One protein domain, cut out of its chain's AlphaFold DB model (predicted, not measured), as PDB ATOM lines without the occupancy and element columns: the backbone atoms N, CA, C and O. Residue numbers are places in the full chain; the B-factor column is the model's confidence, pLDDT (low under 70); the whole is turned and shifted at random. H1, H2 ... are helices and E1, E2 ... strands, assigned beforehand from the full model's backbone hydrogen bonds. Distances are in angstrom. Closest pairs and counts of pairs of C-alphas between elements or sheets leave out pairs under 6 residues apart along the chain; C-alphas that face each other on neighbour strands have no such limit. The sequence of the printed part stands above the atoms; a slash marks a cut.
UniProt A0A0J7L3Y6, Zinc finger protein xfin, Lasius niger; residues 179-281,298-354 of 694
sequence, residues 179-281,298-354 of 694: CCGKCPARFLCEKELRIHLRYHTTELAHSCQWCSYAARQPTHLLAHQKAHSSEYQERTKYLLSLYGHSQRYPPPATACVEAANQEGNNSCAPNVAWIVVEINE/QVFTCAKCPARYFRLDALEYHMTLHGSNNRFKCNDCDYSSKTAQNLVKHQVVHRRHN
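What this domain is: This is residues 179 to 281 and 298 to 354 of the 694 residues of the protein "Zinc finger protein xfin" of Lasius niger (UniProt A0A0J7L3Y6). A small three-stranded sheet sits in the middle of a loosely joined set of separate helices and loops, with H1 and H2 on the E2 side and H4 and then H5 beyond E3. H3 runs away from the E2 side, no helix touches another, and residues 262 to 268, in the turn of hairpin E1 and E2, stick out. The 160 printed residues run H1 H2 H3 E1 E2 E3 H4 H5; the sheet, order E2 E1 E3, is antiparallel. The class is mixed, with 73 residues in named elements, under half; the whole is compact, with a radius of gyration of the C-alphas of 17.7 A and spans of 52 by 43 by 30 A.

Where its parts are: E1 is residues 254 to 259, E2 271 to 276, 16.5 A long, and E3 299 to 301. H1 is residues 190 to 198, from C-alpha 190 at (38.014, -107.447, -0.199). H2 is residues 218 to 228, H3 230 to 243, 20.0 A, and H4 312 to 320. H5, residues 340 to 354, 20.8 A, ends at C-alpha 354 (69.095, -128.821, 14.416).

How they stand to each other: E1 pairs with E2, N 257 to O 273 at 2.8 A, and with E3, N 301 to O 256 at 3.0 A. H2 is on the sheet, only just at its level at a height of 3.7 A; its closest C-alpha pair with E2 is His 228 and Trp 274, 4.7 A. H3 and H4 only graze the sheet, with residues 230 to 233 and 312 to 316. H1 and H5 are not on it. Every O i to N i+4 pair is within hydrogen-bond range in H3 and H4, but 4 of 5 in H1, 5 of 7 in H2 and 8 of 11 in H5.

The domain as a whole: The C-alphas of Gln 217 and Ala 340, the two farthest apart, are 52.4 A apart. Residues 282 to 297 are not printed, a gap of 24.3 A between C-alphas 281 and 298. The links H1 to H2, E1 to E2 and H4 to H5 are long. In the printed part, 34 residues have a pLDDT under 70, the model's own low confidence, among them residues 255 to 273.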
ATOM      1  N   CYS A 179      44.949-111.282   1.511       83.38
ATOM      2  CA  CYS A 179      46.298-110.782   1.762       83.38
ATOM      3  C   CYS A 179      46.725-109.734   0.726       83.38
ATOM      4  O   CYS A 179      46.388-109.820  -0.455       83.38
ATOM      5  N   CYS A 180      47.484-108.730   1.163       85.25
ATOM      6  CA  CYS A 180      48.100-107.769   0.255       85.25
ATOM      7  C   CYS A 180      49.320-108.389  -0.437       85.25
ATOM      8  O   CYS A 180      50.168-108.984   0.212       85.25
ATOM      9  N   GLY A 181      49.455-108.203  -1.751       78.94
ATOM     10  CA  GLY A 181      50.626-108.678  -2.500       78.94
ATOM     11  C   GLY A 181      51.889-107.826  -2.322       78.94
ATOM     12  O   GLY A 181      52.955-108.242  -2.742       78.94
ATOM     13  N   LYS A 182      51.792-106.632  -1.717       79.56
ATOM     14  CA  LYS A 182      52.912-105.674  -1.580       79.56
ATOM     15  C   LYS A 182      53.452-105.548  -0.156       79.56
ATOM     16  O   LYS A 182      54.514-104.968   0.062       79.56
ATOM     17  N   CYS A 183      52.698-106.016   0.832       84.56
ATOM     18  CA  CYS A 183      53.094-106.007   2.232       84.56
ATOM     19  C   CYS A 183      52.390-107.141   2.991       84.56
ATOM     20  O   CYS A 183      51.396-107.668   2.500       84.56
ATOM     21  N   PRO A 184      52.839-107.495   4.205       83.12
ATOM     22  CA  PRO A 184      52.252-108.607   4.951       83.12
ATOM     23  C   PRO A 184      50.857-108.337   5.548       83.12
ATOM     24  O   PRO A 184      50.394-109.111   6.385       83.12
ATOM     25  N   ALA A 185      50.197-107.235   5.180       85.75
ATOM     26  CA  ALA A 185      48.885-106.878   5.703       85.75
ATOM     27  C   ALA A 185      47.795-107.844   5.211       85.75
ATOM     28  O   ALA A 185      47.766-108.241   4.041       85.75
ATOM     29  N   ARG A 186      46.858-108.170   6.107       89.25
ATOM     30  CA  ARG A 186      45.692-109.021   5.837       89.25
ATOM     31  C   ARG A 186      44.386-108.327   6.204       89.25
ATOM     32  O   ARG A 186      44.334-107.530   7.142       89.25
ATOM     33  N   PHE A 187      43.326-108.703   5.501       84.75
ATOM     34  CA  PHE A 187      41.982-108.157   5.648       84.75
ATOM     35  C   PHE A 187      40.957-109.286   5.618       84.75
ATOM     36  O   PHE A 187      41.182-110.311   4.980       84.75
ATOM     37  N   LEU A 188      39.832-109.096   6.304       79.94
ATOM     38  CA  LEU A 188      38.714-110.048   6.279       79.94
ATOM     39  C   LEU A 188      37.696-109.699   5.184       79.94
ATOM     40  O   LEU A 188      36.804-110.488   4.904       79.94
ATOM     41  N   CYS A 189      37.846-108.532   4.545       78.69
ATOM     42  CA  CYS A 189      36.991-108.075   3.458       78.69
ATOM     43  C   CYS A 189      37.812-107.592   2.252       78.69
ATOM     44  O   CYS A 189      38.743-106.795   2.392       78.69
ATOM     45  N   GLU A 190      37.387-107.948   1.035       78.69
ATOM     46  CA  GLU A 190      38.014-107.447  -0.199       78.69
ATOM     47  C   GLU A 190      37.945-105.911  -0.310       78.69
ATOM     48  O   GLU A 190      38.889-105.266  -0.773       78.69
ATOM     49  N   LYS A 191      36.840-105.296   0.138       80.12
ATOM     50  CA  LYS A 191      36.667-103.832   0.113       80.12
ATOM     51  C   LYS A 191      37.776-103.118   0.896       80.12
ATOM     52  O   LYS A 191      38.292-102.108   0.426       80.12
ATOM     53  N   GLU A 192      38.171-103.660   2.045       82.69
ATOM     54  CA  GLU A 192      39.234-103.107   2.893       82.69
ATOM     55  C   GLU A 192      40.608-103.267   2.241       82.69
ATOM     56  O   GLU A 192      41.375-102.303   2.177       82.69
ATOM     57  N   LEU A 193      40.883-104.442   1.659       85.12
ATOM     58  CA  LEU A 193      42.109-104.673   0.895       85.12
ATOM     59  C   LEU A 193      42.222-103.691  -0.281       85.12
ATOM     60  O   LEU A 193      43.276-103.099  -0.503       85.12
ATOM     61  N   ARG A 194      41.130-103.451  -1.012       84.62
ATOM     62  CA  ARG A 194      41.119-102.507  -2.140       84.62
ATOM     63  C   ARG A 194      41.432-101.079  -1.701       84.62
ATOM     64  O   ARG A 194      42.153-100.368  -2.397       84.62
ATOM     65  N   ILE A 195      40.917-100.657  -0.546       85.19
ATOM     66  CA  ILE A 195      41.241 -99.353   0.043       85.19
ATOM     67  C   ILE A 195      42.726 -99.299   0.408       85.19
ATOM     68  O   ILE A 195      43.391 -98.318   0.076       85.19
ATOM     69  N   HIS A 196      43.246-100.356   1.030       86.25
ATOM     70  CA  HIS A 196      44.649-100.471   1.413       86.25
ATOM     71  C   HIS A 196      45.603-100.400   0.208       86.25
ATOM     72  O   HIS A 196      46.593 -99.669   0.254       86.25
ATOM     73  N   LEU A 197      45.284-101.074  -0.902       84.56
ATOM     74  CA  LEU A 197      46.109-101.070  -2.117       84.56
ATOM     75  C   LEU A 197      46.303 -99.667  -2.716       84.56
ATOM     76  O   LEU A 197      47.353 -99.405  -3.305       84.56
ATOM     77  N   ARG A 198      45.352 -98.742  -2.521       85.00
ATOM     78  CA  ARG A 198      45.487 -97.348  -2.989       85.00
ATOM     79  C   ARG A 198      46.643 -96.614  -2.314       85.00
ATOM     80  O   ARG A 198      47.295 -95.797  -2.954       85.00
ATOM     81  N   TYR A 199      46.945 -96.943  -1.061       83.69
ATOM     82  CA  TYR A 199      48.052 -96.331  -0.324       83.69
ATOM     83  C   TYR A 199      49.433 -96.808  -0.790       83.69
ATOM     84  O   TYR A 199      50.431 -96.165  -0.490       83.69
ATOM     85  N   HIS A 200      49.501 -97.901  -1.556       80.50
ATOM     86  CA  HIS A 200      50.730 -98.353  -2.214       80.50
ATOM     87  C   HIS A 200      50.995 -97.668  -3.563       80.50
ATOM     88  O   HIS A 200      52.075 -97.828  -4.126       80.50
ATOM     89  N   THR A 201      50.000 -96.981  -4.128       79.06
ATOM     90  CA  THR A 201      50.117 -96.246  -5.403       79.06
ATOM     91  C   THR A 201      50.203 -94.736  -5.207       79.06
ATOM     92  O   THR A 201      50.474 -94.012  -6.156       79.06
ATOM     93  N   THR A 202      49.936 -94.248  -3.994       76.69
ATOM     94  CA  THR A 202      49.963 -92.819  -3.673       76.69
ATOM     95  C   THR A 202      51.309 -92.422  -3.096       76.69
ATOM     96  O   THR A 202      51.760 -93.027  -2.127       76.69
ATOM     97  N   GLU A 203      51.896 -91.347  -3.608       73.19
ATOM     98  CA  GLU A 203      53.035 -90.691  -2.973       73.19
ATOM     99  C   GLU A 203      52.518 -89.709  -1.915       73.19
ATOM    100  O   GLU A 203      51.815 -88.745  -2.219       73.19
ATOM    101  N   LEU A 204      52.795 -89.995  -0.642       81.12
ATOM    102  CA  LEU A 204      52.344 -89.200   0.505       81.12
ATOM    103  C   LEU A 204      53.516 -88.924   1.451       81.12
ATOM    104  O   LEU A 204      54.518 -89.636   1.435       81.12
ATOM    105  N   ALA A 205      53.364 -87.903   2.300       77.38
ATOM    106  CA  ALA A 205      54.437 -87.370   3.144       77.38
ATOM    107  C   ALA A 205      55.117 -88.413   4.053       77.38
ATOM    108  O   ALA A 205      56.313 -88.307   4.319       77.38
ATOM    109  N   HIS A 206      54.385 -89.429   4.521       79.19
ATOM    110  CA  HIS A 206      54.915 -90.448   5.425       79.19
ATOM    111  C   HIS A 206      54.905 -91.826   4.760       79.19
ATOM    112  O   HIS A 206      53.857 -92.461   4.658       79.19
ATOM    113  N   SER A 207      56.073 -92.310   4.330       81.56
ATOM    114  CA  SER A 207      56.222 -93.616   3.673       81.56
ATOM    115  C   SER A 207      56.739 -94.706   4.616       81.56
ATOM    116  O   SER A 207      57.534 -94.459   5.526       81.56
ATOM    117  N   CYS A 208      56.286 -95.937   4.391       79.38
ATOM    118  CA  CYS A 208      56.766 -97.124   5.087       79.38
ATOM    119  C   CYS A 208      58.185 -97.465   4.655       79.38
ATOM    120  O   CYS A 208      58.512 -97.396   3.475       79.38
ATOM    121  N   GLN A 209      59.033 -97.854   5.607       74.56
ATOM    122  CA  GLN A 209      60.440 -98.185   5.362       74.56
ATOM    123  C   GLN A 209      60.607 -99.539   4.650       74.56
ATOM    124  O   GLN A 209      61.613 -99.752   3.978       74.56
ATOM    125  N   TRP A 210      59.601-100.416   4.741       75.19
ATOM    126  CA  TRP A 210      59.677-101.816   4.310       75.19
ATOM    127  C   TRP A 210      58.811-102.170   3.097       75.19
ATOM    128  O   TRP A 210      58.965-103.246   2.531       75.19
ATOM    129  N   CYS A 211      57.900-101.292   2.686       81.19
ATOM    130  CA  CYS A 211      57.088-101.483   1.487       81.19
ATOM    131  C   CYS A 211      56.731-100.132   0.848       81.19
ATOM    132  O   CYS A 211      57.089 -99.073   1.365       81.19
ATOM    133  N   SER A 212      56.011-100.163  -0.276       81.62
ATOM    134  CA  SER A 212      55.561 -98.972  -1.013       81.62
ATOM    135  C   SER A 212      54.369 -98.238  -0.382       81.62
ATOM    136  O   SER A 212      53.829 -97.323  -0.992       81.62
ATOM    137  N   TYR A 213      53.933 -98.629   0.817       85.06
ATOM    138  CA  TYR A 213      52.818 -97.977   1.501       85.06
ATOM    139  C   TYR A 213      53.193 -96.553   1.921       85.06
ATOM    140  O   TYR A 213      54.224 -96.347   2.565       85.06
ATOM    141  N   ALA A 214      52.330 -95.584   1.635       85.94
ATOM    142  CA  ALA A 214      52.460 -94.221   2.130       85.94
ATOM    143  C   ALA A 214      51.149 -93.723   2.746       85.94
ATOM    144  O   ALA A 214      50.057 -94.091   2.320       85.94
ATOM    145  N   ALA A 215      51.252 -92.867   3.758       85.94
ATOM    146  CA  ALA A 215      50.128 -92.310   4.491       85.94
ATOM    147  C   ALA A 215      50.226 -90.786   4.618       85.94
ATOM    148  O   ALA A 215      51.304 -90.193   4.618       85.94
ATOM    149  N   ARG A 216      49.060 -90.146   4.768       84.81
ATOM    150  CA  ARG A 216      48.946 -88.697   5.012       84.81
ATOM    151  C   ARG A 216      49.353 -88.302   6.430       84.81
ATOM    152  O   ARG A 216      49.747 -87.168   6.642       84.81
ATOM    153  N   GLN A 217      49.200 -89.220   7.382       84.00
ATOM    154  CA  GLN A 217      49.384 -88.976   8.810       84.00
ATOM    155  C   GLN A 217      50.329 -90.027   9.408       84.00
ATOM    156  O   GLN A 217      50.253 -91.199   9.015       84.00
ATOM    157  N   PRO A 218      51.176 -89.652  10.382       81.00
ATOM    158  CA  PRO A 218      52.132 -90.568  11.005       81.00
ATOM    159  C   PRO A 218      51.449 -91.680  11.815       81.00
ATOM    160  O   PRO A 218      51.966 -92.792  11.890       81.00
ATOM    161  N   THR A 219      50.251 -91.438  12.356       82.75
ATOM    162  CA  THR A 219      49.454 -92.442  13.085       82.75
ATOM    163  C   THR A 219      49.063 -93.628  12.202       82.75
ATOM    164  O   THR A 219      49.175 -94.782  12.613       82.75
ATOM    165  N   HIS A 220      48.662 -93.359  10.959       82.31
ATOM    166  CA  HIS A 220      48.321 -94.389   9.976       82.31
ATOM    167  C   HIS A 220      49.553 -95.162   9.499       82.31
ATOM    168  O   HIS A 220      49.450 -96.351   9.199       82.31
ATOM    169  N   LEU A 221      50.720 -94.510   9.456       83.25
ATOM    170  CA  LEU A 221      51.980 -95.187   9.172       83.25
ATOM    171  C   LEU A 221      52.368 -96.131  10.319       83.25
ATOM    172  O   LEU A 221      52.673 -97.290  10.053       83.25
ATOM    173  N   LEU A 222      52.291 -95.685  11.577       83.25
ATOM    174  CA  LEU A 222      52.563 -96.541  12.739       83.25
ATOM    175  C   LEU A 222      51.630 -97.758  12.786       83.25
ATOM    176  O   LEU A 222      52.073 -98.871  13.055       83.25
ATOM    177  N   ALA A 223      50.336 -97.562  12.511       82.62
ATOM    178  CA  ALA A 223      49.373 -98.659  12.454       82.62
ATOM    179  C   ALA A 223      49.741 -99.684  11.368       82.62
ATOM    180  O   ALA A 223      49.680-100.885  11.613       82.62
ATOM    181  N   HIS A 224      50.184 -99.215  10.201       83.56
ATOM    182  CA  HIS A 224      50.656-100.079   9.123       83.56
ATOM    183  C   HIS A 224      51.978-100.791   9.465       83.56
ATOM    184  O   HIS A 224      52.124-101.971   9.164       83.56
ATOM    185  N   GLN A 225      52.917-100.129  10.145       80.44
ATOM    186  CA  GLN A 225      54.178-100.741  10.583       80.44
ATOM    187  C   GLN A 225      53.957-101.959  11.492       80.44
ATOM    188  O   GLN A 225      54.751-102.895  11.449       80.44
ATOM    189  N   LYS A 226      52.842-102.013  12.236       83.00
ATOM    190  CA  LYS A 226      52.460-103.210  13.003       83.00
ATOM    191  C   LYS A 226      52.230-104.440  12.120       83.00
ATOM    192  O   LYS A 226      52.448-105.544  12.595       83.00
ATOM    193  N   ALA A 227      51.846-104.283  10.850       82.56
ATOM    194  CA  ALA A 227      51.697-105.414   9.927       82.56
ATOM    195  C   ALA A 227      53.037-106.108   9.618       82.56
ATOM    196  O   ALA A 227      53.065-107.286   9.261       82.56
ATOM    197  N   HIS A 228      54.151-105.391   9.785       74.75
ATOM    198  CA  HIS A 228      55.495-105.926   9.614       74.75
ATOM    199  C   HIS A 228      56.011-106.652  10.873       74.75
ATOM    200  O   HIS A 228      57.074-107.256  10.810       74.75
ATOM    201  N   SER A 229      55.297-106.653  12.005       78.12
ATOM    202  CA  SER A 229      55.772-107.326  13.222       78.12
ATOM    203  C   SER A 229      55.618-108.853  13.162       78.12
ATOM    204  O   SER A 229      54.740-109.387  12.479       78.12
ATOM    205  N   SER A 230      56.450-109.576  13.919       71.44
ATOM    206  CA  SER A 230      56.328-111.033  14.102       71.44
ATOM    207  C   SER A 230      54.997-111.429  14.747       71.44
ATOM    208  O   SER A 230      54.328-112.346  14.280       71.44
ATOM    209  N   GLU A 231      54.562-110.668  15.749       79.38
ATOM    210  CA  GLU A 231      53.291-110.852  16.461       79.38
ATOM    211  C   GLU A 231      52.072-110.775  15.520       79.38
ATOM    212  O   GLU A 231      51.035-111.403  15.750       79.38
ATOM    213  N   TYR A 232      52.173-109.981  14.449       80.44
ATOM    214  CA  TYR A 232      51.140-109.885  13.423       80.44
ATOM    215  C   TYR A 232      51.172-111.082  12.463       80.44
ATOM    216  O   TYR A 232      50.109-111.559  12.054       80.44
ATOM    217  N   GLN A 233      52.358-111.610  12.137       78.31
ATOM    218  CA  GLN A 233      52.505-112.816  11.313       78.31
ATOM    219  C   GLN A 233      51.957-114.066  12.000       78.31
ATOM    220  O   GLN A 233      51.218-114.827  11.380       78.31
ATOM    221  N   GLU A 234      52.245-114.258  13.285       76.75
ATOM    222  CA  GLU A 234      51.729-115.399  14.053       76.75
ATOM    223  C   GLU A 234      50.199-115.390  14.106       76.75
ATOM    224  O   GLU A 234      49.549-116.392  13.798       76.75
ATOM    225  N   ARG A 235      49.604-114.219  14.368       79.38
ATOM    226  CA  ARG A 235      48.145-114.045  14.295       79.38
ATOM    227  C   ARG A 235      47.590-114.280  12.899       79.38
ATOM    228  O   ARG A 235      46.480-114.779  12.757       79.38
ATOM    229  N   THR A 236      48.337-113.906  11.866       77.50
ATOM    230  CA  THR A 236      47.956-114.149  10.471       77.50
ATOM    231  C   THR A 236      47.941-115.644  10.170       77.50
ATOM    232  O   THR A 236      46.943-116.127   9.649       77.50
ATOM    233  N   LYS A 237      48.962-116.399  10.591       76.25
ATOM    234  CA  LYS A 237      49.002-117.863  10.463       76.25
ATOM    235  C   LYS A 237      47.826-118.534  11.180       76.25
ATOM    236  O   LYS A 237      47.174-119.393  10.593       76.25
ATOM    237  N   TYR A 238      47.519-118.096  12.402       74.19
ATOM    238  CA  TYR A 238      46.354-118.576  13.150       74.19
ATOM    239  C   TYR A 238      45.039-118.313  12.397       74.19
ATOM    240  O   TYR A 238      44.221-119.213  12.232       74.19
ATOM    241  N   LEU A 239      44.851-117.109  11.854       76.00
ATOM    242  CA  LEU A 239      43.621-116.769  11.131       76.00
ATOM    243  C   LEU A 239      43.498-117.465   9.775       76.00
ATOM    244  O   LEU A 239      42.395-117.847   9.401       76.00
ATOM    245  N   LEU A 240      44.609-117.687   9.069       75.00
ATOM    246  CA  LEU A 240      44.625-118.515   7.860       75.00
ATOM    247  C   LEU A 240      44.235-119.965   8.178       75.00
ATOM    248  O   LEU A 240      43.540-120.582   7.376       75.00
ATOM    249  N   SER A 241      44.642-120.493   9.339       69.56
ATOM    250  CA  SER A 241      44.248-121.841   9.774       69.56
ATOM    251  C   SER A 241      42.773-121.949  10.169       69.56
ATOM    252  O   SER A 241      42.194-123.020  10.041       69.56
ATOM    253  N   LEU A 242      42.162-120.845  10.614       65.19
ATOM    254  CA  LEU A 242      40.769-120.813  11.063       65.19
ATOM    255  C   LEU A 242      39.776-120.567   9.914       65.19
ATOM    256  O   LEU A 242      38.704-121.162   9.912       65.19
ATOM    257  N   TYR A 243      40.125-119.701   8.955       69.06
ATOM    258  CA  TYR A 243      39.185-119.209   7.937       69.06
ATOM    259  C   TYR A 243      39.586-119.487   6.475       69.06
ATOM    260  O   TYR A 243      38.818-119.205   5.555       69.06
ATOM    261  N   GLY A 244      40.785-120.021   6.225       63.97
ATOM    262  CA  GLY A 244      41.313-120.202   4.867       63.97
ATOM    263  C   GLY A 244      41.705-118.887   4.171       63.97
ATOM    264  O   GLY A 244      41.649-117.799   4.751       63.97
ATOM    265  N   HIS A 245      42.149-118.971   2.911       71.44
ATOM    266  CA  HIS A 245      42.635-117.818   2.140       71.44
ATOM    267  C   HIS A 245      41.884-117.618   0.818       71.44
ATOM    268  O   HIS A 245      41.462-118.567   0.155       71.44
ATOM    269  N   SER A 246      41.776-116.366   0.374       70.94
ATOM    270  CA  SER A 246      41.165-116.038  -0.916       70.94
ATOM    271  C   SER A 246      42.031-116.496  -2.096       70.94
ATOM    272  O   SER A 246      43.210-116.164  -2.163       70.94
ATOM    273  N   GLN A 247      41.444-117.188  -3.081       68.75
ATOM    274  CA  GLN A 247      42.155-117.582  -4.310       68.75
ATOM    275  C   GLN A 247      42.571-116.382  -5.183       68.75
ATOM    276  O   GLN A 247      43.563-116.463  -5.897       68.75
ATOM    277  N   ARG A 248      41.843-115.254  -5.117       64.50
ATOM    278  CA  ARG A 248      42.207-114.022  -5.846       64.50
ATOM    279  C   ARG A 248      43.339-113.238  -5.183       64.50
ATOM    280  O   ARG A 248      44.030-112.494  -5.869       64.50
ATOM    281  N   TYR A 249      43.499-113.372  -3.869       71.94
ATOM    282  CA  TYR A 249      44.482-112.628  -3.079       71.94
ATOM    283  C   TYR A 249      45.183-113.580  -2.101       71.94
ATOM    284  O   TYR A 249      44.909-113.526  -0.895       71.94
ATOM    285  N   PRO A 250      46.030-114.491  -2.622       72.88
ATOM    286  CA  PRO A 250      46.690-115.500  -1.808       72.88
ATOM    287  C   PRO A 250      47.736-114.872  -0.871       72.88
ATOM    288  O   PRO A 250      48.200-113.751  -1.114       72.88
ATOM    289  N   PRO A 251      48.137-115.583   0.197       72.31
ATOM    290  CA  PRO A 251      49.190-115.128   1.095       72.31
ATOM    291  C   PRO A 251      50.504-114.927   0.321       72.31
ATOM    292  O   PRO A 251      50.954-115.861  -0.348       72.31
ATOM    293  N   PRO A 252      51.128-113.735   0.378       71.19
ATOM    294  CA  PRO A 252      52.388-113.489  -0.310       71.19
ATOM    295  C   PRO A 252      53.535-114.273   0.338       71.19
ATOM    296  O   PRO A 252      53.515-114.545   1.540       71.19
ATOM    297  N   ALA A 253      54.580-114.575  -0.435       70.94
ATOM    298  CA  ALA A 253      55.821-115.089   0.133       70.94
ATOM    299  C   ALA A 253      56.465-113.991   0.996       70.94
ATOM    300  O   ALA A 253      56.891-112.957   0.481       70.94
ATOM    301  N   THR A 254      56.504-114.187   2.314       70.88
ATOM    302  CA  THR A 254      57.075-113.217   3.254       70.88
ATOM    303  C   THR A 254      58.464-113.649   3.720       70.88
ATOM    304  O   THR A 254      58.712-114.820   3.987       70.88
ATOM    305  N   ALA A 255      59.386-112.698   3.824       59.22
ATOM    306  CA  ALA A 255      60.725-112.874   4.379       59.22
ATOM    307  C   ALA A 255      60.902-111.960   5.588       59.22
ATOM    308  O   ALA A 255      60.368-110.854   5.625       59.22
ATOM    309  N   CYS A 256      61.668-112.395   6.578       69.31
ATOM    310  CA  CYS A 256      61.935-111.597   7.764       69.31
ATOM    311  C   CYS A 256      63.206-110.749   7.555       69.31
ATOM    312  O   CYS A 256      64.240-111.255   7.107       69.31
ATOM    313  N   VAL A 257      63.112-109.448   7.842       65.00
ATOM    314  CA  VAL A 257      64.209-108.473   7.798       65.00
ATOM    315  C   VAL A 257      64.529-108.028   9.211       65.00
ATOM    316  O   VAL A 257      63.671-107.525   9.930       65.00
ATOM    317  N   GLU A 258      65.788-108.151   9.598       61.47
ATOM    318  CA  GLU A 258      66.273-107.630  10.874       61.47
ATOM    319  C   GLU A 258      66.992-106.298  10.631       61.47
ATOM    320  O   GLU A 258      68.003-106.251   9.920       61.47
ATOM    321  N   ALA A 259      66.473-105.207  11.205       50.56
ATOM    322  CA  ALA A 259      67.114-103.895  11.186       50.56
ATOM    323  C   ALA A 259      67.848-103.628  12.515       50.56
ATOM    324  O   ALA A 259      67.299-103.811  13.603       50.56
ATOM    325  N   ALA A 260      69.101-103.170  12.437       43.97
ATOM    326  CA  ALA A 260      69.870-102.746  13.606       43.97
ATOM    327  C   ALA A 260      69.404-101.353  14.079       43.97
ATOM    328  O   ALA A 260      69.430-100.400  13.300       43.97
ATOM    329  N   ASN A 261      68.980-101.236  15.345       38.09
ATOM    330  CA  ASN A 261      68.481 -99.986  15.934       38.09
ATOM    331  C   ASN A 261      69.537 -98.864  15.917       38.09
ATOM    332  O   ASN A 261      70.683 -99.078  16.314       38.09
ATOM    333  N   GLN A 262      69.116 -97.655  15.524       43.03
ATOM    334  CA  GLN A 262      69.800 -96.414  15.896       43.03
ATOM    335  C   GLN A 262      69.493 -96.095  17.365       43.03
ATOM    336  O   GLN A 262      68.391 -96.338  17.855       43.03
ATOM    337  N   GLU A 263      70.506 -95.606  18.069       43.00
ATOM    338  CA  GLU A 263      70.501 -95.342  19.505       43.00
ATOM    339  C   GLU A 263      69.455 -94.276  19.876       43.00
ATOM    340  O   GLU A 263      69.528 -93.147  19.396       43.00
ATOM    341  N   GLY A 264      68.505 -94.622  20.756       44.47
ATOM    342  CA  GLY A 264      67.664 -93.628  21.433       44.47
ATOM    343  C   GLY A 264      66.185 -93.969  21.627       44.47
ATOM    344  O   GLY A 264      65.344 -93.194  21.195       44.47
ATOM    345  N   ASN A 265      65.840 -95.084  22.282       34.06
ATOM    346  CA  ASN A 265      64.777 -95.137  23.305       34.06
ATOM    347  C   ASN A 265      64.651 -96.550  23.888       34.06
ATOM    348  O   ASN A 265      64.809 -97.544  23.181       34.06
ATOM    349  N   ASN A 266      64.352 -96.635  25.183       46.53
ATOM    350  CA  ASN A 266      64.197 -97.883  25.930       46.53
ATOM    351  C   ASN A 266      63.067 -98.764  25.363       46.53
ATOM    352  O   ASN A 266      61.906 -98.614  25.725       46.53
ATOM    353  N   SER A 267      63.424 -99.722  24.507       36.25
ATOM    354  CA  SER A 267      62.674-100.959  24.269       36.25
ATOM    355  C   SER A 267      63.646-102.030  23.764       36.25
ATOM    356  O   SER A 267      64.315-101.878  22.745       36.25
ATOM    357  N   CYS A 268      63.806-103.094  24.550       38.84
ATOM    358  CA  CYS A 268      64.719-104.202  24.284       38.84
ATOM    359  C   CYS A 268      64.051-105.203  23.329       38.84
ATOM    360  O   CYS A 268      63.600-106.263  23.751       38.84
ATOM    361  N   ALA A 269      63.931-104.847  22.050       34.75
ATOM    362  CA  ALA A 269      63.541-105.779  20.998       34.75
ATOM    363  C   ALA A 269      64.301-105.446  19.700       34.75
ATOM    364  O   ALA A 269      64.419-104.265  19.353       34.75
ATOM    365  N   PRO A 270      64.843-106.446  18.976       42.91
ATOM    366  CA  PRO A 270      65.340-106.225  17.622       42.91
ATOM    367  C   PRO A 270      64.187-105.704  16.751       42.91
ATOM    368  O   PRO A 270      63.052-106.160  16.878       42.91
ATOM    369  N   ASN A 271      64.460-104.731  15.879       52.88
ATOM    370  CA  ASN A 271      63.457-104.185  14.968       52.88
ATOM    371  C   ASN A 271      63.294-105.170  13.799       52.88
ATOM    372  O   ASN A 271      63.954-105.064  12.762       52.88
ATOM    373  N   VAL A 272      62.517-106.221  14.059       63.22
ATOM    374  CA  VAL A 272      62.240-107.327  13.141       63.22
ATOM    375  C   VAL A 272      61.005-106.974  12.320       63.22
ATOM    376  O   VAL A 272      59.921-106.792  12.874       63.22
ATOM    377  N   ALA A 273      61.174-106.882  11.005       68.19
ATOM    378  CA  ALA A 273      60.142-106.491  10.062       68.19
ATOM    379  C   ALA A 273      59.986-107.526   8.942       68.19
ATOM    380  O   ALA A 273      60.921-107.806   8.199       68.19
ATOM    381  N   TRP A 274      58.795-108.086   8.779       72.94
ATOM    382  CA  TRP A 274      58.468-109.010   7.695       72.94
ATOM    383  C   TRP A 274      58.181-108.250   6.405       72.94
ATOM    384  O   TRP A 274      57.401-107.309   6.421       72.94
ATOM    385  N   ILE A 275      58.763-108.638   5.278       74.75
ATOM    386  CA  ILE A 275      58.537-108.024   3.961       74.75
ATOM    387  C   ILE A 275      58.018-109.055   2.972       74.75
ATOM    388  O   ILE A 275      58.260-110.245   3.140       74.75
ATOM    389  N   VAL A 276      57.320-108.607   1.934       74.88
ATOM    390  CA  VAL A 276      56.915-109.483   0.829       74.88
ATOM    391  C   VAL A 276      58.059-109.590  -0.178       74.88
ATOM    392  O   VAL A 276      58.649-108.574  -0.542       74.88
ATOM    393  N   VAL A 277      58.369-110.813  -0.609       70.94
ATOM    394  CA  VAL A 277      59.322-111.121  -1.680       70.94
ATOM    395  C   VAL A 277      58.521-111.586  -2.891       70.94
ATOM    396  O   VAL A 277      57.838-112.607  -2.832       70.94
ATOM    397  N   GLU A 278      58.587-110.836  -3.986       51.34
ATOM    398  CA  GLU A 278      58.022-111.273  -5.263       51.34
ATOM    399  C   GLU A 278      58.990-112.287  -5.890       51.34
ATOM    400  O   GLU A 278      60.157-111.978  -6.107       51.34
ATOM    401  N   ILE A 279      58.539-113.521  -6.123       46.06
ATOM    402  CA  ILE A 279      59.315-114.540  -6.841       46.06
ATOM    403  C   ILE A 279      58.857-114.471  -8.296       46.06
ATOM    404  O   ILE A 279      57.779-114.963  -8.623       46.06
ATOM    405  N   ASN A 280      59.637-113.823  -9.163       42.31
ATOM    406  CA  ASN A 280      59.349-113.814 -10.595       42.31
ATOM    407  C   ASN A 280      60.043-115.012 -11.263       42.31
ATOM    408  O   ASN A 280      61.270-115.093 -11.284       42.31
ATOM    409  N   GLU A 281      59.272-115.954 -11.809       36.94
ATOM    410  CA  GLU A 281      59.816-117.177 -12.422       36.94
ATOM    411  C   GLU A 281      60.428-116.963 -13.817       36.94
ATOM    412  O   GLU A 281      61.030-117.882 -14.366       36.94
ATOM    413  N   GLN A 298      70.975-104.529   6.307       54.38
ATOM    414  CA  GLN A 298      69.744-105.320   6.378       54.38
ATOM    415  C   GLN A 298      70.073-106.790   6.096       54.38
ATOM    416  O   GLN A 298      70.764-107.104   5.123       54.38
ATOM    417  N   VAL A 299      69.611-107.691   6.965       73.12
ATOM    418  CA  VAL A 299      69.731-109.144   6.775       73.12
ATOM    419  C   VAL A 299      68.358-109.693   6.408       73.12
ATOM    420  O   VAL A 299      67.411-109.531   7.167       73.12
ATOM    421  N   PHE A 300      68.267-110.339   5.251       77.19
ATOM    422  CA  PHE A 300      67.084-110.985   4.694       77.19
ATOM    423  C   PHE A 300      67.132-112.489   4.974       77.19
ATOM    424  O   PHE A 300      68.156-113.129   4.726       77.19
ATOM    425  N   THR A 301      66.049-113.082   5.468       75.56
ATOM    426  CA  THR A 301      66.004-114.516   5.801       75.56
ATOM    427  C   THR A 301      65.013-115.287   4.930       75.56
ATOM    428  O   THR A 301      64.020-114.747   4.447       75.56
ATOM    429  N   CYS A 302      65.316-116.558   4.672       79.69
ATOM    430  CA  CYS A 302      64.476-117.452   3.880       79.69
ATOM    431  C   CYS A 302      63.281-117.971   4.690       79.69
ATOM    432  O   CYS A 302      63.431-118.379   5.835       79.69
ATOM    433  N   ALA A 303      62.103-118.028   4.062       72.62
ATOM    434  CA  ALA A 303      60.889-118.574   4.674       72.62
ATOM    435  C   ALA A 303      60.870-120.114   4.772       72.62
ATOM    436  O   ALA A 303      60.183-120.671   5.620       72.62
ATOM    437  N   LYS A 304      61.602-120.805   3.887       74.56
ATOM    438  CA  LYS A 304      61.608-122.275   3.753       74.56
ATOM    439  C   LYS A 304      62.789-122.960   4.449       74.56
ATOM    440  O   LYS A 304      62.765-124.167   4.653       74.56
ATOM    441  N   CYS A 305      63.844-122.221   4.782       79.50
ATOM    442  CA  CYS A 305      65.011-122.757   5.479       79.50
ATOM    443  C   CYS A 305      65.715-121.662   6.297       79.50
ATOM    444  O   CYS A 305      65.523-120.481   6.011       79.50
ATOM    445  N   PRO A 306      66.602-122.006   7.247       79.00
ATOM    446  CA  PRO A 306      67.261-121.028   8.127       79.00
ATOM    447  C   PRO A 306      68.315-120.123   7.444       79.00
ATOM    448  O   PRO A 306      69.190-119.560   8.107       79.00
ATOM    449  N   ALA A 307      68.305-120.009   6.112       76.88
ATOM    450  CA  ALA A 307      69.321-119.286   5.352       76.88
ATOM    451  C   ALA A 307      69.133-117.763   5.444       76.88
ATOM    452  O   ALA A 307      68.016-117.253   5.374       76.88
ATOM    453  N   ARG A 308      70.250-117.032   5.560       77.38
ATOM    454  CA  ARG A 308      70.294-115.570   5.734       77.38
ATOM    455  C   ARG A 308      71.186-114.930   4.669       77.38
ATOM    456  O   ARG A 308      72.267-115.441   4.379       77.38
ATOM    457  N   TYR A 309      70.750-113.801   4.124       76.38
ATOM    458  CA  TYR A 309      71.374-113.080   3.017       76.38
ATOM    459  C   TYR A 309      71.443-111.586   3.331       76.38
ATOM    460  O   TYR A 309      70.573-111.045   3.991       76.38
ATOM    461  N   PHE A 310      72.476-110.897   2.856       70.31
ATOM    462  CA  PHE A 310      72.656-109.452   3.088       70.31
ATOM    463  C   PHE A 310      72.133-108.586   1.938       70.31
ATOM    464  O   PHE A 310      72.230-107.364   1.974       70.31
ATOM    465  N   ARG A 311      71.629-109.226   0.882       73.50
ATOM    466  CA  ARG A 311      71.058-108.567  -0.286       73.50
ATOM    467  C   ARG A 311      69.790-109.305  -0.703       73.50
ATOM    468  O   ARG A 311      69.747-110.535  -0.615       73.50
ATOM    469  N   LEU A 312      68.782-108.546  -1.130       72.94
ATOM    470  CA  LEU A 312      67.482-109.079  -1.533       72.94
ATOM    471  C   LEU A 312      67.603-109.972  -2.777       72.94
ATOM    472  O   LEU A 312      67.051-111.064  -2.780       72.94
ATOM    473  N   ASP A 313      68.417-109.573  -3.758       65.31
ATOM    474  CA  ASP A 313      68.700-110.339  -4.985       65.31
ATOM    475  C   ASP A 313      69.267-111.743  -4.691       65.31
ATOM    476  O   ASP A 313      68.918-112.731  -5.337       65.31
ATOM    477  N   ALA A 314      70.116-111.855  -3.669       75.38
ATOM    478  CA  ALA A 314      70.683-113.126  -3.239       75.38
ATOM    479  C   ALA A 314      69.644-114.032  -2.556       75.38
ATOM    480  O   ALA A 314      69.696-115.252  -2.733       75.38
ATOM    481  N   LEU A 315      68.706-113.454  -1.794       80.06
ATOM    482  CA  LEU A 315      67.596-114.204  -1.207       80.06
ATOM    483  C   LEU A 315      66.593-114.642  -2.282       80.06
ATOM    484  O   LEU A 315      66.166-115.792  -2.266       80.06
ATOM    485  N   GLU A 316      66.250-113.761  -3.217       74.19
ATOM    486  CA  GLU A 316      65.334-114.041  -4.326       74.19
ATOM    487  C   GLU A 316      65.854-115.206  -5.178       74.19
ATOM    488  O   GLU A 316      65.167-116.216  -5.331       74.19
ATOM    489  N   TYR A 317      67.124-115.154  -5.598       76.62
ATOM    490  CA  TYR A 317      67.772-116.278  -6.280       76.62
ATOM    491  C   TYR A 317      67.752-117.554  -5.430       76.62
ATOM    492  O   TYR A 317      67.462-118.639  -5.933       76.62
ATOM    493  N   HIS A 318      68.014-117.452  -4.127       80.06
ATOM    494  CA  HIS A 318      67.927-118.607  -3.243       80.06
ATOM    495  C   HIS A 318      66.505-119.193  -3.159       80.06
ATOM    496  O   HIS A 318      66.373-120.412  -3.046       80.06
ATOM    497  N   MET A 319      65.452-118.372  -3.258       78.44
ATOM    498  CA  MET A 319      64.058-118.837  -3.230       78.44
ATOM    499  C   MET A 319      63.716-119.648  -4.474       78.44
ATOM    500  O   MET A 319      63.033-120.659  -4.346       78.44
ATOM    501  N   THR A 320      64.266-119.285  -5.637       79.62
ATOM    502  CA  THR A 320      64.074-120.052  -6.886       79.62
ATOM    503  C   THR A 320      64.655-121.469  -6.831       79.62
ATOM    504  O   THR A 320      64.259-122.345  -7.596       79.62
ATOM    505  N   LEU A 321      65.588-121.730  -5.908       79.00
ATOM    506  CA  LEU A 321      66.175-123.059  -5.725       79.00
ATOM    507  C   LEU A 321      65.275-123.987  -4.895       79.00
ATOM    508  O   LEU A 321      65.450-125.206  -4.955       79.00
ATOM    509  N   HIS A 322      64.290-123.444  -4.177       76.88
ATOM    510  CA  HIS A 322      63.273-124.226  -3.475       76.88
ATOM    511  C   HIS A 322      62.118-124.579  -4.412       76.88
ATOM    512  O   HIS A 322      61.434-123.687  -4.904       76.88
ATOM    513  N   GLY A 323      61.872-125.872  -4.627       72.94
ATOM    514  CA  GLY A 323      60.884-126.362  -5.603       72.94
ATOM    515  C   GLY A 323      61.457-126.594  -7.007       72.94
ATOM    516  O   GLY A 323      60.806-127.196  -7.857       72.94
ATOM    517  N   SER A 324      62.713-126.202  -7.242       71.06
ATOM    518  CA  SER A 324      63.443-126.631  -8.434       71.06
ATOM    519  C   SER A 324      63.725-128.142  -8.370       71.06
ATOM    520  O   SER A 324      63.946-128.693  -7.291       71.06
ATOM    521  N   ASN A 325      63.724-128.841  -9.510       76.31
ATOM    522  CA  ASN A 325      63.982-130.287  -9.571       76.31
ATOM    523  C   ASN A 325      65.414-130.580 -10.050       76.31
ATOM    524  O   ASN A 325      65.632-131.088 -11.149       76.31
ATOM    525  N   ASN A 326      66.411-130.213  -9.244       77.88
ATOM    526  CA  ASN A 326      67.815-130.467  -9.553       77.88
ATOM    527  C   ASN A 326      68.318-131.795  -8.955       77.88
ATOM    528  O   ASN A 326      67.719-132.367  -8.044       77.88
ATOM    529  N   ARG A 327      69.463-132.268  -9.470       76.25
ATOM    530  CA  ARG A 327      70.046-133.591  -9.164       76.25
ATOM    531  C   ARG A 327      70.390-133.804  -7.684       76.25
ATOM    532  O   ARG A 327      70.359-134.940  -7.233       76.25
ATOM    533  N   PHE A 328      70.724-132.747  -6.941       81.38
ATOM    534  CA  PHE A 328      71.120-132.834  -5.532       81.38
ATOM    535  C   PHE A 328      70.098-132.107  -4.654       81.38
ATOM    536  O   PHE A 328      70.051-130.875  -4.661       81.38
ATOM    537  N   LYS A 329      69.289-132.866  -3.908       83.88
ATOM    538  CA  LYS A 329      68.184-132.368  -3.072       83.88
ATOM    539  C   LYS A 329      68.576-132.323  -1.596       83.88
ATOM    540  O   LYS A 329      69.357-133.157  -1.141       83.88
ATOM    541  N   CYS A 330      68.071-131.329  -0.872       83.88
ATOM    542  CA  CYS A 330      68.206-131.240   0.576       83.88
ATOM    543  C   CYS A 330      67.260-132.221   1.267       83.88
ATOM    544  O   CYS A 330      66.175-132.495   0.768       83.88
ATOM    545  N   ASN A 331      67.699-132.753   2.410       82.56
ATOM    546  CA  ASN A 331      66.909-133.688   3.210       82.56
ATOM    547  C   ASN A 331      65.993-132.957   4.206       82.56
ATOM    548  O   ASN A 331      65.039-133.553   4.687       82.56
ATOM    549  N   ASP A 332      66.279-131.681   4.495       77.31
ATOM    550  CA  ASP A 332      65.602-130.897   5.536       77.31
ATOM    551  C   ASP A 332      64.657-129.814   4.968       77.31
ATOM    552  O   ASP A 332      63.940-129.161   5.725       77.31
ATOM    553  N   CYS A 333      64.666-129.567   3.650       83.38
ATOM    554  CA  CYS A 333      63.740-128.654   2.963       83.38
ATOM    555  C   CYS A 333      63.703-128.909   1.443       83.38
ATOM    556  O   CYS A 333      64.534-129.644   0.910       83.38
ATOM    557  N   ASP A 334      62.807-128.222   0.725       82.06
ATOM    558  CA  ASP A 334      62.594-128.352  -0.734       82.06
ATOM    559  C   ASP A 334      63.712-127.753  -1.611       82.06
ATOM    560  O   ASP A 334      63.542-127.547  -2.819       82.06
ATOM    561  N   TYR A 335      64.861-127.434  -1.021       86.38
ATOM    562  CA  TYR A 335      66.010-126.905  -1.737       86.38
ATOM    563  C   TYR A 335      66.638-127.977  -2.626       86.38
ATOM    564  O   TYR A 335      66.985-129.070  -2.167       86.38
ATOM    565  N   SER A 336      66.902-127.639  -3.886       84.12
ATOM    566  CA  SER A 336      67.730-128.477  -4.747       84.12
ATOM    567  C   SER A 336      68.760-127.665  -5.525       84.12
ATOM    568  O   SER A 336      68.568-126.499  -5.870       84.12
ATOM    569  N   SER A 337      69.900-128.292  -5.805       83.25
ATOM    570  CA  SER A 337      71.015-127.664  -6.510       83.25
ATOM    571  C   SER A 337      71.581-128.564  -7.604       83.25
ATOM    572  O   SER A 337      71.484-129.792  -7.564       83.25
ATOM    573  N   LYS A 338      72.187-127.940  -8.620       78.62
ATOM    574  CA  LYS A 338      72.824-128.642  -9.747       78.62
ATOM    575  C   LYS A 338      74.168-129.283  -9.373       78.62
ATOM    576  O   LYS A 338      74.640-130.156 -10.092       78.62
ATOM    577  N   THR A 339      74.775-128.873  -8.257       82.69
ATOM    578  CA  THR A 339      76.111-129.304  -7.818       82.69
ATOM    579  C   THR A 339      76.103-129.764  -6.360       82.69
ATOM    580  O   THR A 339      75.590-129.076  -5.481       82.69
ATOM    581  N   ALA A 340      76.756-130.894  -6.073       76.56
ATOM    582  CA  ALA A 340      76.817-131.466  -4.724       76.56
ATOM    583  C   ALA A 340      77.420-130.505  -3.677       76.56
ATOM    584  O   ALA A 340      76.979-130.471  -2.532       76.56
ATOM    585  N   GLN A 341      78.388-129.665  -4.063       74.88
ATOM    586  CA  GLN A 341      79.004-128.689  -3.154       74.88
ATOM    587  C   GLN A 341      78.019-127.626  -2.645       74.88
ATOM    588  O   GLN A 341      78.144-127.174  -1.506       74.88
ATOM    589  N   ASN A 342      77.050-127.215  -3.465       79.75
ATOM    590  CA  ASN A 342      76.053-126.226  -3.059       79.75
ATOM    591  C   ASN A 342      75.035-126.841  -2.096       79.75
ATOM    592  O   ASN A 342      74.676-126.196  -1.112       79.75
ATOM    593  N   LEU A 343      74.671-128.109  -2.309       83.81
ATOM    594  CA  LEU A 343      73.878-128.879  -1.357       83.81
ATOM    595  C   LEU A 343      74.587-129.009   0.001       83.81
ATOM    596  O   LEU A 343      73.980-128.718   1.026       83.81
ATOM    597  N   VAL A 344      75.875-129.364   0.023       81.75
ATOM    598  CA  VAL A 344      76.636-129.487   1.281       81.75
ATOM    599  C   VAL A 344      76.694-128.150   2.027       81.75
ATOM    600  O   VAL A 344      76.462-128.104   3.231       81.75
ATOM    601  N   LYS A 345      76.937-127.034   1.323       77.81
ATOM    602  CA  LYS A 345      76.912-125.688   1.929       77.81
ATOM    603  C   LYS A 345      75.536-125.331   2.489       77.81
ATOM    604  O   LYS A 345      75.454-124.687   3.531       77.81
ATOM    605  N   HIS A 346      74.476-125.750   1.809       81.62
ATOM    606  CA  HIS A 346      73.108-125.532   2.245       81.62
ATOM    607  C   HIS A 346      72.733-126.408   3.459       81.62
ATOM    608  O   HIS A 346      72.162-125.899   4.413       81.62
ATOM    609  N   GLN A 347      73.154-127.675   3.520       80.75
ATOM    610  CA  GLN A 347      72.937-128.559   4.681       80.75
ATOM    611  C   GLN A 347      73.603-128.042   5.967       80.75
ATOM    612  O   GLN A 347      73.113-128.277   7.071       80.75
ATOM    613  N   VAL A 348      74.700-127.282   5.854       80.00
ATOM    614  CA  VAL A 348      75.322-126.610   7.012       80.00
ATOM    615  C   VAL A 348      74.377-125.581   7.646       80.00
ATOM    616  O   VAL A 348      74.481-125.322   8.844       80.00
ATOM    617  N   VAL A 349      73.435-125.020   6.883       78.94
ATOM    618  CA  VAL A 349      72.408-124.103   7.399       78.94
ATOM    619  C   VAL A 349      71.439-124.839   8.329       78.94
ATOM    620  O   VAL A 349      71.121-124.322   9.395       78.94
ATOM    621  N   HIS A 350      71.042-126.065   7.980       77.00
ATOM    622  CA  HIS A 350      70.173-126.899   8.813       77.00
ATOM    623  C   HIS A 350      70.904-127.513  10.004       77.00
ATOM    624  O   HIS A 350      70.370-127.510  11.105       77.00
ATOM    625  N   ARG A 351      72.163-127.944   9.841       71.56
ATOM    626  CA  ARG A 351      72.975-128.465  10.957       71.56
ATOM    627  C   ARG A 351      73.101-127.457  12.100       71.56
ATOM    628  O   ARG A 351      72.938-127.817  13.257       71.56
ATOM    629  N   ARG A 352      73.309-126.181  11.761       58.19
ATOM    630  CA  ARG A 352      73.364-125.080  12.736       58.19
ATOM    631  C   ARG A 352      72.029-124.818  13.443       58.19
ATOM    632  O   ARG A 352      72.039-124.199  14.497       58.19
ATOM    633  N   HIS A 353      70.908-125.260  12.872       58.12
ATOM    634  CA  HIS A 353      69.570-125.093  13.439       58.12
ATOM    635  C   HIS A 353      69.093-126.346  14.202       58.12
ATOM    636  O   HIS A 353      68.495-126.217  15.264       58.12
ATOM    637  N   ASN A 354      69.426-127.557  13.739       50.09
ATOM    638  CA  ASN A 354      69.095-128.821  14.416       50.09
ATOM    639  C   ASN A 354      69.809-128.978  15.770       50.09
ATOM    640  O   ASN A 354      69.232-129.541  16.693       50.09
TER     641      ASN A 354